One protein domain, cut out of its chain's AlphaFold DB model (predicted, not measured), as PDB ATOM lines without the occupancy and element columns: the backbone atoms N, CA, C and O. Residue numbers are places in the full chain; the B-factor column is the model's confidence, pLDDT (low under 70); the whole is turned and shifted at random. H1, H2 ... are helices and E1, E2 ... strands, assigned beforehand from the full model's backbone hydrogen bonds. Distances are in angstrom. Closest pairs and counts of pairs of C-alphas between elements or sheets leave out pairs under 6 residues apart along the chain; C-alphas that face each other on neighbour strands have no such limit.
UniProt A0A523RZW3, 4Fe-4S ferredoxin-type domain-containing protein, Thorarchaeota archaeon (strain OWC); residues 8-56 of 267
ATOM      1  N   PHE A   8     212.111 200.458 176.819       92.19
ATOM      2  CA  PHE A   8     211.444 200.648 175.538       92.19
ATOM      3  C   PHE A   8     211.508 199.368 174.707       92.19
ATOM      4  O   PHE A   8     212.580 198.962 174.264       92.19
ATOM      5  N   VAL A   9     210.364 198.722 174.493       94.88
ATOM      6  CA  VAL A   9     210.278 197.510 173.667       94.88
ATOM      7  C   VAL A   9     210.048 197.903 172.211       94.88
ATOM      8  O   VAL A   9     209.183 198.731 171.924       94.88
ATOM      9  N   THR A  10     210.799 197.310 171.283       94.06
ATOM     10  CA  THR A  10     210.675 197.590 169.848       94.06
ATOM     11  C   THR A  10     210.463 196.323 169.027       94.06
ATOM     12  O   THR A  10     210.888 195.236 169.409       94.06
ATOM     13  N   GLY A  11     209.834 196.487 167.862       93.94
ATOM     14  CA  GLY A  11     209.738 195.454 166.828       93.94
ATOM     15  C   GLY A  11     210.885 195.502 165.815       93.94
ATOM     16  O   GLY A  11     210.667 195.160 164.657       93.94
ATOM     17  N   LEU A  12     212.063 196.014 166.197       93.56
ATOM     18  CA  LEU A  12     213.230 196.077 165.315       93.56
ATOM     19  C   LEU A  12     213.702 194.665 164.963       93.56
ATOM     20  O   LEU A  12     213.890 193.838 165.853       93.56
ATOM     21  N   ARG A  13     213.953 194.426 163.674       94.94
ATOM     22  CA  ARG A  13     214.486 193.171 163.138       94.94
ATOM     23  C   ARG A  13     215.732 193.439 162.301       94.94
ATOM     24  O   ARG A  13     215.799 194.402 161.530       94.94
ATOM     25  N   ARG A  14     216.722 192.556 162.406       93.62
ATOM     26  CA  ARG A  14     217.991 192.634 161.669       93.62
ATOM     27  C   ARG A  14     217.771 192.540 160.158       93.62
ATOM     28  O   ARG A  14     218.429 193.228 159.386       93.62
ATOM     29  N   ASN A  15     216.785 191.744 159.752       92.25
ATOM     30  CA  ASN A  15     216.427 191.505 158.357       92.25
ATOM     31  C   ASN A  15     215.863 192.750 157.628       92.25
ATOM     32  O   ASN A  15     215.840 192.771 156.403       92.25
ATOM     33  N   GLU A  16     215.464 193.815 158.337       88.94
ATOM     34  CA  GLU A  16     214.873 195.009 157.709       88.94
ATOM     35  C   GLU A  16     215.885 195.889 156.957       88.94
ATOM     36  O   GLU A  16     215.496 196.614 156.038       88.94
ATOM     37  N   SER A  17     217.166 195.886 157.345       88.81
ATOM     38  CA  SER A  17     218.237 196.547 156.588       88.81
ATOM     39  C   SER A  17     219.633 196.143 157.066       88.81
ATOM     40  O   SER A  17     219.852 195.840 158.235       88.81
ATOM     41  N   THR A  18     220.626 196.262 156.182       86.88
ATOM     42  CA  THR A  18     222.043 196.013 156.511       86.88
ATOM     43  C   THR A  18     222.555 196.888 157.658       86.88
ATOM     44  O   THR A  18     223.364 196.443 158.471       86.88
ATOM     45  N   GLY A  19     222.046 198.120 157.775       85.38
ATOM     46  CA  GLY A  19     222.392 199.051 158.851       85.38
ATOM     47  C   GLY A  19     221.924 198.612 160.242       85.38
ATOM     48  O   GLY A  19     222.310 199.236 161.227       85.38
ATOM     49  N   ARG A  20     221.104 197.557 160.348       87.06
ATOM     50  CA  ARG A  20     220.607 197.020 161.623       87.06
ATOM     51  C   ARG A  20     221.396 195.816 162.135       87.06
ATOM     52  O   ARG A  20     221.116 195.333 163.227       87.06
ATOM     53  N   ASN A  21     222.431 195.380 161.418       88.31
ATOM     54  CA  ASN A  21     223.247 194.228 161.812       88.31
ATOM     55  C   ASN A  21     223.956 194.387 163.163       88.31
ATOM     56  O   ASN A  21     224.265 193.375 163.782       88.31
ATOM     57  N   GLY A  22     224.199 195.618 163.621       89.56
ATOM     58  CA  GLY A  22     224.873 195.889 164.893       89.56
ATOM     59  C   GLY A  22     223.974 195.877 166.133       89.56
ATOM     60  O   GLY A  22     224.510 195.917 167.234       89.56
ATOM     61  N   TYR A  23     222.644 195.829 165.984       92.06
ATOM     62  CA  TYR A  23     221.744 195.812 167.143       92.06
ATOM     63  C   TYR A  23     221.830 194.479 167.891       92.06
ATOM     64  O   TYR A  23     222.058 193.418 167.294       92.06
ATOM     65  N   THR A  24     221.599 194.550 169.198       94.94
ATOM     66  CA  THR A  24     221.503 193.398 170.102       94.94
ATOM     67  C   THR A  24     220.114 193.326 170.733       94.94
ATOM     68  O   THR A  24     219.304 194.243 170.579       94.94
ATOM     69  N   GLU A  25     219.789 192.210 171.389       95.12
ATOM     70  CA  GLU A  25     218.475 192.022 172.015       95.12
ATOM     71  C   GLU A  25     218.212 193.072 173.104       95.12
ATOM     72  O   GLU A  25     217.106 193.603 173.193       95.12
ATOM     73  N   VAL A  26     219.246 193.428 173.872       96.38
ATOM     74  CA  VAL A  26     219.214 194.481 174.891       96.38
ATOM     75  C   VAL A  26     220.214 195.566 174.511       96.38
ATOM     76  O   VAL A  26     221.421 195.372 174.620       96.38
ATOM     77  N   ASP A  27     219.703 196.719 174.096       92.50
ATOM     78  CA  ASP A  27     220.491 197.860 173.635       92.50
ATOM     79  C   ASP A  27     220.229 199.107 174.500       92.50
ATOM     80  O   ASP A  27     219.328 199.133 175.341       92.50
ATOM     81  N   GLN A  28     221.002 200.168 174.295       88.94
ATOM     82  CA  GLN A  28     220.688 201.498 174.813       88.94
ATOM     83  C   GLN A  28     220.046 202.323 173.704       88.94
ATOM     84  O   GLN A  28     220.593 202.437 172.606       88.94
ATOM     85  N   ASN A  29     218.876 202.907 173.970       82.88
ATOM     86  CA  ASN A  29     218.196 203.662 172.931       82.88
ATOM     87  C   ASN A  29     219.032 204.903 172.537       82.88
ATOM     88  O   ASN A  29     219.433 205.690 173.396       82.88
ATOM     89  N   PRO A  30     219.292 205.123 171.237       72.75
ATOM     90  CA  PRO A  30     220.173 206.202 170.794       72.75
ATOM     91  C   PRO A  30     219.554 207.603 170.935       72.75
ATOM     92  O   PRO A  30     220.268 208.599 170.828       72.75
ATOM     93  N   MET A  31     218.234 207.702 171.123       70.94
ATOM     94  CA  MET A  31     217.493 208.967 171.189       70.94
ATOM     95  C   MET A  31     217.036 209.327 172.604       70.94
ATOM     96  O   MET A  31     216.883 210.509 172.911       70.94
ATOM     97  N   VAL A  32     216.809 208.334 173.463       73.88
ATOM     98  CA  VAL A  32     216.360 208.514 174.846       73.88
ATOM     99  C   VAL A  32     217.187 207.631 175.784       73.88
ATOM    100  O   VAL A  32     217.456 206.491 175.438       73.88
ATOM    101  N   PRO A  33     217.594 208.110 176.974       78.69
ATOM    102  CA  PRO A  33     218.487 207.379 177.878       78.69
ATOM    103  C   PRO A  33     217.747 206.277 178.661       78.69
ATOM    104  O   PRO A  33     217.667 206.321 179.886       78.69
ATOM    105  N   ILE A  34     217.149 205.325 177.949       87.81
ATOM    106  CA  ILE A  34     216.424 204.177 178.502       87.81
ATOM    107  C   ILE A  34     216.862 202.895 177.796       87.81
ATOM    108  O   ILE A  34     217.278 202.914 176.633       87.81
ATOM    109  N   THR A  35     216.729 201.774 178.499       93.50
ATOM    110  CA  THR A  35     217.048 200.453 177.953       93.50
ATOM    111  C   THR A  35     216.092 200.124 176.815       93.50
ATOM    112  O   THR A  35     214.879 200.251 176.964       93.50
ATOM    113  N   GLN A  36     216.624 199.685 175.680       95.06
ATOM    114  CA  GLN A  36     215.856 199.210 174.541       95.06
ATOM    115  C   GLN A  36     215.862 197.679 174.513       95.06
ATOM    116  O   GLN A  36     216.926 197.071 174.569       95.06
ATOM    117  N   LEU A  37     214.691 197.060 174.386       96.56
ATOM    118  CA  LEU A  37     214.538 195.615 174.220       96.56
ATOM    119  C   LEU A  37     214.012 195.309 172.812       96.56
ATOM    120  O   LEU A  37     213.030 195.917 172.379       96.56
ATOM    121  N   ASN A  38     214.629 194.357 172.114       96.00
ATOM    122  CA  ASN A  38     214.304 193.963 170.739       96.00
ATOM    123  C   ASN A  38     213.970 192.452 170.666       96.00
ATOM    124  O   ASN A  38     214.780 191.678 170.161       96.00
ATOM    125  N   PRO A  39     212.793 191.995 171.144       97.00
ATOM    126  CA  PRO A  39     212.487 190.561 171.281       97.00
ATOM    127  C   PRO A  39     212.412 189.791 169.957       97.00
ATOM    128  O   PRO A  39     212.536 188.573 169.925       97.00
ATOM    129  N   MET A  40     212.165 190.503 168.856       96.62
ATOM    130  CA  MET A  40     212.003 189.923 167.522       96.62
ATOM    131  C   MET A  40     213.236 190.151 166.645       96.62
ATOM    132  O   MET A  40     213.139 190.088 165.423       96.62
ATOM    133  N   LEU A  41     214.393 190.451 167.242       96.38
ATOM    134  CA  LEU A  41     215.570 190.929 166.517       96.38
ATOM    135  C   LEU A  41     215.977 190.033 165.343       96.38
ATOM    136  O   LEU A  41     216.311 190.549 164.276       96.38
ATOM    137  N   ASP A  42     215.912 188.716 165.514       96.06
ATOM    138  CA  ASP A  42     216.328 187.757 164.488       96.06
ATOM    139  C   ASP A  42     215.154 187.189 163.669       96.06
ATOM    140  O   ASP A  42     215.356 186.307 162.839       96.06
ATOM    141  N   TRP A  43     213.938 187.722 163.839       96.94
ATOM    142  CA  TRP A  43     212.785 187.325 163.028       96.94
ATOM    143  C   TRP A  43     212.923 187.820 161.585       96.94
ATOM    144  O   TRP A  43     213.182 189.001 161.310       96.94
ATOM    145  N   THR A  44     212.658 186.926 160.644       95.50
ATOM    146  CA  THR A  44     212.502 187.239 159.222       95.50
ATOM    147  C   THR A  44     211.129 187.852 158.938       95.50
ATOM    148  O   THR A  44     210.273 187.953 159.817       95.50
ATOM    149  N   GLU A  45     210.916 188.351 157.719       94.25
ATOM    150  CA  GLU A  45     209.577 188.781 157.292       94.25
ATOM    151  C   GLU A  45     208.581 187.608 157.273       94.25
ATOM    152  O   GLU A  45     207.437 187.773 157.699       94.25
ATOM    153  N   ASP A  46     209.038 186.416 156.892       95.94
ATOM    154  CA  ASP A  46     208.213 185.206 156.856       95.94
ATOM    155  C   ASP A  46     207.796 184.745 158.256       95.94
ATOM    156  O   ASP A  46     206.653 184.328 158.442       95.94
ATOM    157  N   ASP A  47     208.670 184.879 159.261       97.69
ATOM    158  CA  ASP A  47     208.327 184.579 160.659       97.69
ATOM    159  C   ASP A  47     207.194 185.486 161.156       97.69
ATOM    160  O   ASP A  47     206.248 185.028 161.801       97.69
ATOM    161  N   VAL A  48     207.250 186.776 160.802       96.06
ATOM    162  CA  VAL A  48     206.216 187.755 161.164       96.06
ATOM    163  C   VAL A  48     204.878 187.383 160.527       96.06
ATOM    164  O   VAL A  48     203.868 187.321 161.230       96.06
ATOM    165  N   TRP A  49     204.854 187.104 159.222       96.00
ATOM    166  CA  TRP A  49     203.620 186.715 158.531       96.00
ATOM    167  C   TRP A  49     203.081 185.368 159.010       96.00
ATOM    168  O   TRP A  49     201.874 185.233 159.211       96.00
ATOM    169  N   SER A  50     203.955 184.394 159.261       97.81
ATOM    170  CA  SER A  50     203.573 183.089 159.811       97.81
ATOM    171  C   SER A  50     202.905 183.242 161.173       97.81
ATOM    172  O   SER A  50     201.859 182.642 161.412       97.81
ATOM    173  N   TYR A  51     203.445 184.103 162.037       97.81
ATOM    174  CA  TYR A  51     202.855 184.401 163.336       97.81
ATOM    175  C   TYR A  51     201.506 185.122 163.210       97.81
ATOM    176  O   TYR A  51     200.523 184.707 163.819       97.81
ATOM    177  N   ILE A  52     201.415 186.163 162.376       97.50
ATOM    178  CA  ILE A  52     200.150 186.871 162.111       97.50
ATOM    179  C   ILE A  52     199.060 185.891 161.666       97.50
ATOM    180  O   ILE A  52     197.953 185.927 162.203       97.50
ATOM    181  N   ASN A  53     199.386 184.997 160.732       97.44
ATOM    182  CA  ASN A  53     198.446 184.025 160.182       97.44
ATOM    183  C   ASN A  53     198.060 182.949 161.203       97.44
ATOM    184  O   ASN A  53     196.878 182.642 161.342       97.44
ATOM    185  N   ALA A  54     199.030 182.405 161.945       98.38
ATOM    186  CA  ALA A  54     198.792 181.368 162.950       98.38
ATOM    187  C   ALA A  54     197.849 181.835 164.069       98.38
ATOM    188  O   ALA A  54     197.067 181.039 164.586       98.38
ATOM    189  N   TYR A  55     197.903 183.121 164.420       98.25
ATOM    190  CA  TYR A  55     197.102 183.710 165.495       98.25
ATOM    191  C   TYR A  55     195.935 184.581 165.003       98.25
ATOM    192  O   TYR A  55     195.228 185.160 165.827       98.25
ATOM    193  N   GLY A  56     195.714 184.687 163.689       97.50
ATOM    194  CA  GLY A  56     194.630 185.488 163.113       97.50
ATOM    195  C   GLY A  56     194.684 186.968 163.509       97.50
ATOM    196  O   GLY A  56     193.649 187.569 163.803       97.50
TER     197      GLY A  56
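Overview. This is residues 8 to 56 of the 267 residues of the protein "4Fe-4S ferredoxin-type domain-containing protein" of Thorarchaeota archaeon (strain OWC) (UniProt A0A523RZW3). Little regular structure: a small hairpin, E1 and E2, and the looping residues 8 to 25 form a body, from one end of which residues 49 to 56, mostly H1, stick out. Residues 8 to 9 pair parallel with E2. The printed part has 49 residues, 17 in named elements, two strands then one helix; the sheet E1 - E2 is antiparallel, the class mixed. It is only just loose, close to compact, radius of gyration of the C-alphas 12.1 A, spanning 36 by 22 by 14 A.

Arrangement. E1, residues 26 to 28, and E2, residues 35 to 37, form an antiparallel hairpin at 142 degrees. C-alphas 27 and 36 face each other at 4.9 A; N 27 and O 36 are within hydrogen-bond range at 2.8 A. H1, residues 45 to 55, is apart from E1. Every O i to N i+4 pair in H1 is within hydrogen-bond range.

Along the chain. E1 begins at C-alpha 26 (219.214, 194.481, 174.891). E1 spans 7.2 A, E2 6.6 A and H1 15.8 A, ending at C-alpha 55 (197.102, 183.710, 165.495).

Size, cuts and confidence. The C-alphas farthest apart, Pro 33 and Ala 54, are 35.9 A apart. The printed part has no cut, both links are short, and no printed residue is under pLDDT 70.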